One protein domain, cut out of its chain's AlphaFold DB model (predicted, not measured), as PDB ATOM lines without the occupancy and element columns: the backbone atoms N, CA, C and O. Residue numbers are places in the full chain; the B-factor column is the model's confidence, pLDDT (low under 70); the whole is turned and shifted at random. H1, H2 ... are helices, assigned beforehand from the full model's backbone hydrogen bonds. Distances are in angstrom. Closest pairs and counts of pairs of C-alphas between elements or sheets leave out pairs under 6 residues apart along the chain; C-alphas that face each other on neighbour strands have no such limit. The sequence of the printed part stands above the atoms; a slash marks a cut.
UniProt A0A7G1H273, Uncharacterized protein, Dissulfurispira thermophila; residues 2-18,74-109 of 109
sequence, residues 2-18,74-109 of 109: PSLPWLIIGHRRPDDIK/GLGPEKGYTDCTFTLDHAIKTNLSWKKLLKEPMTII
ATOM      1  N   PRO A   2      51.377  36.641 -43.294       92.81
ATOM      2  CA  PRO A   2      51.619  36.469 -44.736       92.81
ATOM      3  C   PRO A   2      50.361  36.206 -45.569       92.81
ATOM      4  O   PRO A   2      50.326  36.522 -46.752       92.81
ATOM      5  N   SER A   3      49.311  35.662 -44.950       95.75
ATOM      6  CA  SER A   3      48.071  35.309 -45.642       95.75
ATOM      7  C   SER A   3      47.131  36.491 -45.928       95.75
ATOM      8  O   SER A   3      46.115  36.301 -46.591       95.75
ATOM      9  N   LEU A   4      47.434  37.698 -45.434       96.81
ATOM     10  CA  LEU A   4      46.555  38.870 -45.554       96.81
ATOM     11  C   LEU A   4      46.227  39.276 -47.003       96.81
ATOM     12  O   LEU A   4      45.051  39.530 -47.267       96.81
ATOM     13  N   PRO A   5      47.171  39.263 -47.967       96.19
ATOM     14  CA  PRO A   5      46.852  39.539 -49.369       96.19
ATOM     15  C   PRO A   5      45.776  38.606 -49.937       96.19
ATOM     16  O   PRO A   5      44.873  39.051 -50.640       96.19
ATOM     17  N   TRP A   6      45.799  37.323 -49.566       96.75
ATOM     18  CA  TRP A   6      44.814  36.340 -50.027       96.75
ATOM     19  C   TRP A   6      43.409  36.592 -49.470       96.75
ATOM     20  O   TRP A   6      42.424  36.242 -50.116       96.75
ATOM     21  N   LEU A   7      43.299  37.212 -48.293       97.12
ATOM     22  CA  LEU A   7      42.014  37.625 -47.724       97.12
ATOM     23  C   LEU A   7      41.412  38.809 -48.493       97.12
ATOM     24  O   LEU A   7      40.203  38.840 -48.743       97.12
ATOM     25  N   ILE A   8      42.249  39.756 -48.924       97.00
ATOM     26  CA  ILE A   8      41.825  40.954 -49.669       97.00
ATOM     27  C   ILE A   8      41.134  40.583 -50.979       97.00
ATOM     28  O   ILE A   8      40.101  41.157 -51.315       97.00
ATOM     29  N   ILE A   9      41.644  39.571 -51.675       95.94
ATOM     30  CA  ILE A   9      41.064  39.077 -52.931       95.94
ATOM     31  C   ILE A   9      40.073  37.917 -52.733       95.94
ATOM     32  O   ILE A   9      39.564  37.368 -53.703       95.94
ATOM     33  N   GLY A  10      39.753  37.557 -51.484       94.81
ATOM     34  CA  GLY A  10      38.685  36.605 -51.156       94.81
ATOM     35  C   GLY A  10      39.060  35.119 -51.209       94.81
ATOM     36  O   GLY A  10      38.185  34.275 -51.041       94.81
ATOM     37  N   HIS A  11      40.337  34.767 -51.379       96.62
ATOM     38  CA  HIS A  11      40.810  33.374 -51.333       96.62
ATOM     39  C   HIS A  11      40.916  32.797 -49.914       96.62
ATOM     40  O   HIS A  11      41.096  31.587 -49.748       96.62
ATOM     41  N   ARG A  12      40.859  33.645 -48.884       96.75
ATOM     42  CA  ARG A  12      40.860  33.249 -47.470       96.75
ATOM     43  C   ARG A  12      39.838  34.055 -46.685       96.75
ATOM     44  O   ARG A  12      39.614  35.229 -46.973       96.75
ATOM     45  N   ARG A  13      39.261  33.432 -45.661       95.38
ATOM     46  CA  ARG A  13      38.410  34.079 -44.657       95.38
ATOM     47  C   ARG A  13      39.225  34.350 -43.387       95.38
ATOM     48  O   ARG A  13      40.216  33.660 -43.153       95.38
ATOM     49  N   PRO A  14      38.810  35.308 -42.538       94.44
ATOM     50  CA  PRO A  14      39.476  35.576 -41.263       94.44
ATOM     51  C   PRO A  14      39.689  34.324 -40.402       94.44
ATOM     52  O   PRO A  14      40.761  34.153 -39.830       94.44
ATOM     53  N   ASP A  15      38.696  33.437 -40.347       94.81
ATOM     54  CA  ASP A  15      38.757  32.232 -39.514       94.81
ATOM     55  C   ASP A  15      39.721  31.171 -40.059       94.81
ATOM     56  O   ASP A  15      40.221  30.358 -39.289       94.81
ATOM     57  N   ASP A  16      40.068  31.220 -41.350       94.56
ATOM     58  CA  ASP A  16      41.052  30.307 -41.946       94.56
ATOM     59  C   ASP A  16      42.498  30.669 -41.533       94.56
ATOM     60  O   ASP A  16      43.433  29.920 -41.815       94.56
ATOM     61  N   ILE A  17      42.707  31.842 -40.920       94.75
ATOM     62  CA  ILE A  17      44.036  32.414 -40.631       94.75
ATOM     63  C   ILE A  17      44.174  32.941 -39.195       94.75
ATOM     64  O   ILE A  17      45.134  33.645 -38.882       94.75
ATOM     65  N   LYS A  18      43.229  32.604 -38.311       93.75
ATOM     66  CA  LYS A  18      43.280  32.906 -36.876       93.75
ATOM     67  C   LYS A  18      43.528  31.644 -36.071       93.75
ATOM     68  O   LYS A  18      43.048  30.567 -36.403       93.75
ATOM     69  N   GLY A  74      47.973  62.143 -45.855       94.56
ATOM     70  CA  GLY A  74      47.098  61.382 -46.748       94.56
ATOM     71  C   GLY A  74      47.351  59.871 -46.760       94.56
ATOM     72  O   GLY A  74      46.620  59.161 -47.449       94.56
ATOM     73  N   LEU A  75      48.320  59.352 -45.998       95.50
ATOM     74  CA  LEU A  75      48.550  57.914 -45.859       95.50
ATOM     75  C   LEU A  75      47.630  57.292 -44.791       95.50
ATOM     76  O   LEU A  75      47.266  57.910 -43.791       95.50
ATOM     77  N   GLY A  76      47.281  56.027 -45.000       94.88
ATOM     78  CA  GLY A  76      46.605  55.173 -44.029       94.88
ATOM     79  C   GLY A  76      45.080  55.082 -44.191       94.88
ATOM     80  O   GLY A  76      44.442  55.997 -44.710       94.88
ATOM     81  N   PRO A  77      44.479  53.979 -43.707       93.25
ATOM     82  CA  PRO A  77      43.092  53.621 -44.014       93.25
ATOM     83  C   PRO A  77      42.038  54.387 -43.203       93.25
ATOM     84  O   PRO A  77      40.863  54.349 -43.551       93.25
ATOM     85  N   GLU A  78      42.422  55.047 -42.105       90.12
ATOM     86  CA  GLU A  78      41.460  55.702 -41.201       90.12
ATOM     87  C   GLU A  78      41.283  57.198 -41.475       90.12
ATOM     88  O   GLU A  78      40.191  57.735 -41.315       90.12
ATOM     89  N   LYS A  79      42.371  57.890 -41.832       90.12
ATOM     90  CA  LYS A  79      42.395  59.353 -42.017       90.12
ATOM     91  C   LYS A  79      42.989  59.786 -43.358       90.12
ATOM     92  O   LYS A  79      43.003  60.979 -43.649       90.12
ATOM     93  N   GLY A  80      43.513  58.841 -44.131       93.19
ATOM     94  CA  GLY A  80      44.136  59.080 -45.423       93.19
ATOM     95  C   GLY A  80      43.291  58.558 -46.580       93.19
ATOM     96  O   GLY A  80      42.084  58.354 -46.466       93.19
ATOM     97  N   TYR A  81      43.960  58.345 -47.708       93.12
ATOM     98  CA  TYR A  81      43.370  57.908 -48.972       93.12
ATOM     99  C   TYR A  81      43.815  56.499 -49.381       93.12
ATOM    100  O   TYR A  81      43.400  56.006 -50.426       93.12
ATOM    101  N   THR A  82      44.680  55.853 -48.593       95.06
ATOM    102  CA  THR A  82      45.297  54.571 -48.954       95.06
ATOM    103  C   THR A  82      44.833  53.442 -48.047       95.06
ATOM    104  O   THR A  82      44.806  53.580 -46.825       95.06
ATOM    105  N   ASP A  83      44.603  52.278 -48.633       95.75
ATOM    106  CA  ASP A  83      44.407  51.031 -47.904       95.75
ATOM    107  C   ASP A  83      45.699  50.515 -47.234       95.75
ATOM    108  O   ASP A  83      46.812  50.910 -47.581       95.75
ATOM    109  N   CYS A  84      45.564  49.594 -46.273       95.44
ATOM    110  CA  CYS A  84      46.694  48.934 -45.617       95.44
ATOM    111  C   CYS A  84      46.447  47.428 -45.495       95.44
ATOM    112  O   CYS A  84      45.354  46.978 -45.173       95.44
ATOM    113  N   THR A  85      47.486  46.618 -45.681       93.88
ATOM    114  CA  THR A  85      47.368  45.150 -45.667       93.88
ATOM    115  C   THR A  85      48.132  44.503 -44.510       93.88
ATOM    116  O   THR A  85      48.463  43.320 -44.576       93.88
ATOM    117  N   PHE A  86      48.489  45.275 -43.477       94.50
ATOM    118  CA  PHE A  86      49.434  44.837 -42.444       94.50
ATOM    119  C   PHE A  86      48.772  44.124 -41.253       94.50
ATOM    120  O   PHE A  86      49.314  43.147 -40.726       94.50
ATOM    121  N   THR A  87      47.585  44.580 -40.850       95.75
ATOM    122  CA  THR A  87      46.759  43.942 -39.815       95.75
ATOM    123  C   THR A  87      45.575  43.231 -40.458       95.75
ATOM    124  O   THR A  87      45.222  43.490 -41.612       95.75
ATOM    125  N   LEU A  88      44.947  42.322 -39.712       95.81
ATOM    126  CA  LEU A  88      43.741  41.660 -40.193       95.81
ATOM    127  C   LEU A  88      42.604  42.652 -40.440       95.81
ATOM    128  O   LEU A  88      41.960  42.574 -41.482       95.81
ATOM    129  N   ASP A  89      42.377  43.578 -39.511       95.69
ATOM    130  CA  ASP A  89      41.293  44.551 -39.634       95.69
ATOM    131  C   ASP A  89      41.507  45.461 -40.844       95.69
ATOM    132  O   ASP A  89      40.567  45.691 -41.605       95.69
ATOM    133  N   HIS A  90      42.748  45.898 -41.094       96.50
ATOM    134  CA  HIS A  90      43.052  46.661 -42.301       96.50
ATOM    135  C   HIS A  90      42.824  45.824 -43.567       96.50
ATOM    136  O   HIS A  90      42.149  46.286 -44.476       96.50
ATOM    137  N   ALA A  91      43.264  44.561 -43.612       97.00
ATOM    138  CA  ALA A  91      43.028  43.704 -44.777       97.00
ATOM    139  C   ALA A  91      41.534  43.424 -45.033       97.00
ATOM    140  O   ALA A  91      41.117  43.318 -46.186       97.00
ATOM    141  N   ILE A  92      40.712  43.321 -43.981       96.12
ATOM    142  CA  ILE A  92      39.252  43.225 -44.113       96.12
ATOM    143  C   ILE A  92      38.697  44.513 -44.728       96.12
ATOM    144  O   ILE A  92      37.914  44.433 -45.673       96.12
ATOM    145  N   LYS A  93      39.122  45.690 -44.252       95.69
ATOM    146  CA  LYS A  93      38.730  46.978 -44.850       95.69
ATOM    147  C   LYS A  93      39.151  47.062 -46.319       95.69
ATOM    148  O   LYS A  93      38.318  47.361 -47.169       95.69
ATOM    149  N   THR A  94      40.372  46.654 -46.642       96.75
ATOM    150  CA  THR A  94      40.874  46.636 -48.021       96.75
ATOM    151  C   THR A  94      40.132  45.643 -48.912       96.75
ATOM    152  O   THR A  94      39.905  45.936 -50.081       96.75
ATOM    153  N   ASN A  95      39.658  44.503 -48.394       96.56
ATOM    154  CA  ASN A  95      38.749  43.623 -49.143       96.56
ATOM    155  C   ASN A  95      37.448  44.347 -49.536       96.56
ATOM    156  O   ASN A  95      36.936  44.129 -50.635       96.56
ATOM    157  N   LEU A  96      36.908  45.196 -48.655       94.81
ATOM    158  CA  LEU A  96      35.704  45.980 -48.938       94.81
ATOM    159  C   LEU A  96      35.977  47.050 -49.999       94.81
ATOM    160  O   LEU A  96      35.214  47.137 -50.964       94.81
ATOM    161  N   SER A  97      37.078  47.799 -49.870       93.75
ATOM    162  CA  SER A  97      37.532  48.765 -50.881       93.75
ATOM    163  C   SER A  97      37.727  48.097 -52.243       93.75
ATOM    164  O   SER A  97      37.196  48.561 -53.252       93.75
ATOM    165  N   TRP A  98      38.393  46.939 -52.261       94.44
ATOM    166  CA  TRP A  98      38.617  46.129 -53.457       94.44
ATOM    167  C   TRP A  98      37.304  45.702 -54.123       94.44
ATOM    168  O   TRP A  98      37.112  45.889 -55.322       94.44
ATOM    169  N   LYS A  99      36.345  45.185 -53.348       94.38
ATOM    170  CA  LYS A  99      35.023  44.806 -53.869       94.38
ATOM    171  C   LYS A  99      34.234  45.998 -54.404       94.38
ATOM    172  O   LYS A  99      33.487  45.825 -55.364       94.38
ATOM    173  N   LYS A 100      34.364  47.179 -53.792       92.75
ATOM    174  CA  LYS A 100      33.738  48.408 -54.296       92.75
ATOM    175  C   LYS A 100      34.320  48.785 -55.657       92.75
ATOM    176  O   LYS A 100      33.551  48.996 -56.587       92.75
ATOM    177  N   LEU A 101      35.647  48.763 -55.785       90.81
ATOM    178  CA  LEU A 101      36.343  49.035 -57.044       90.81
ATOM    179  C   LEU A 101      35.909  48.085 -58.171       90.81
ATOM    180  O   LEU A 101      35.689  48.524 -59.291       90.81
ATOM    181  N   LEU A 102      35.748  46.790 -57.882       91.94
ATOM    182  CA  LEU A 102      35.294  45.816 -58.884       91.94
ATOM    183  C   LEU A 102      33.846  46.041 -59.350       91.94
ATOM    184  O   LEU A 102      33.510  45.684 -60.476       91.94
ATOM    185  N   LYS A 103      32.978  46.583 -58.487       92.12
ATOM    186  CA  LYS A 103      31.573  46.873 -58.823       92.12
ATOM    187  C   LYS A 103      31.425  48.163 -59.617       92.12
ATOM    188  O   LYS A 103      30.619  48.224 -60.537       92.12
ATOM    189  N   GLU A 104      32.192  49.175 -59.236       88.31
ATOM    190  CA  GLU A 104      32.196  50.498 -59.846       88.31
ATOM    191  C   GLU A 104      33.644  50.842 -60.201       88.31
ATOM    192  O   GLU A 104      34.331  51.500 -59.411       88.31
ATOM    193  N   PRO A 105      34.137  50.372 -61.362       80.44
ATOM    194  CA  PRO A 105      35.464  50.729 -61.828       80.44
ATOM    195  C   PRO A 105      35.489  52.240 -62.065       80.44
ATOM    196  O   PRO A 105      34.966  52.737 -63.061       80.44
ATOM    197  N   MET A 106      36.037  52.997 -61.117       68.06
ATOM    198  CA  MET A 106      36.326  54.410 -61.339       68.06
ATOM    199  C   MET A 106      37.500  54.521 -62.313       68.06
ATOM    200  O   MET A 106      38.347  53.627 -62.378       68.06
ATOM    201  N   THR A 107      37.576  55.627 -63.053       64.50
ATOM    202  CA  THR A 107      38.779  55.956 -63.820       64.50
ATOM    203  C   THR A 107      39.963  56.013 -62.859       64.50
ATOM    204  O   THR A 107      40.002  56.857 -61.966       64.50
ATOM    205  N   ILE A 108      40.905  55.089 -63.026       56.56
ATOM    206  CA  ILE A 108      42.213  55.147 -62.380       56.56
ATOM    207  C   ILE A 108      42.966  56.257 -63.118       56.56
ATOM    208  O   ILE A 108      43.315  56.070 -64.284       56.56
ATOM    209  N   ILE A 109      43.097  57.428 -62.491       42.50
ATOM    210  CA  ILE A 109      43.876  58.558 -63.020       42.50
ATOM    211  C   ILE A 109      45.307  58.448 -62.505       42.50
ATOM    212  O   ILE A 109      45.454  58.190 -61.288       42.50
TER     213      ILE A 109
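Overview. This is residues 2 to 18 and 74 to 109 of the 109 residues of an uncharacterized protein of Dissulfurispira thermophila (UniProt A0A7G1H273). One long helix, H3, makes the spine of this small domain; the short helix H1 packs on one side of it, the still shorter H2 lies near both beyond H1, and a looped stretch without a named element, residues 74 to 87, lies on the other side of H3 and leads into it. The last residues, 100 to 109, stick out from the body, and the first four of these still belong to H3. The printed part has 53 residues with three named helices, in the order H1, H2, H3 along the chain, and no named strand. The class is all helix, though only 25 of the 53 residues are in named elements. The whole is only just compact, close to loose, with a radius of gyration of the C-alphas of 11.7 A and spans of 35 by 24 by 14 A.

Along the chain. Find C-alpha 88 at (43.741, 41.660, -40.193); from there H3, residues 88 to 103, runs 22.9 A to C-alpha 103 at (31.573, 46.873, -58.823). Go back to C-alpha 4 at (46.555, 38.870, -45.554), where H1, residues 4 to 8, begins; it measures 6.6 A from first to last C-alpha. H2, residues 14 to 17, measures 5.6 A.

Arrangement. Start from H3 and look at Asn 95: H1 and H3 touch, and their closest C-alphas, those of Ile 8 and Asn 95, are 4.1 A apart. The centres of these two helices are 9.4 A apart. H2 and H3 are close but not clearly touching; their closest C-alphas are those of Pro 14 and Leu 88, at 7.5 A. H1 and H2 are also close but not clearly touching, with the closest C-alphas, those of Leu 7 and Pro 14, 7.2 A apart. In the backbones of H1 and H3 every pair of O i and N i+4 is within hydrogen-bond range, while H2, with four residues, is too short for such a pair.

Size, cuts and confidence. The two C-alphas farthest apart are those of Lys 18 and Ile 109, at 36.6 A. Residues 19 to 73 are not printed, and C-alphas 18 and 74 are 30.4 A apart across this cut. The link from H1 to H2 is tight, with 5 residues; the link from H2 to H3 runs across the cut. Look at residues 100 to 109, which stand free; without them the body spans 32 by 19 by 13 A. The mean pLDDT of the printed part is 91.6, and you will find values under 70 at residues 106 to 109, which end at the chain's last residue.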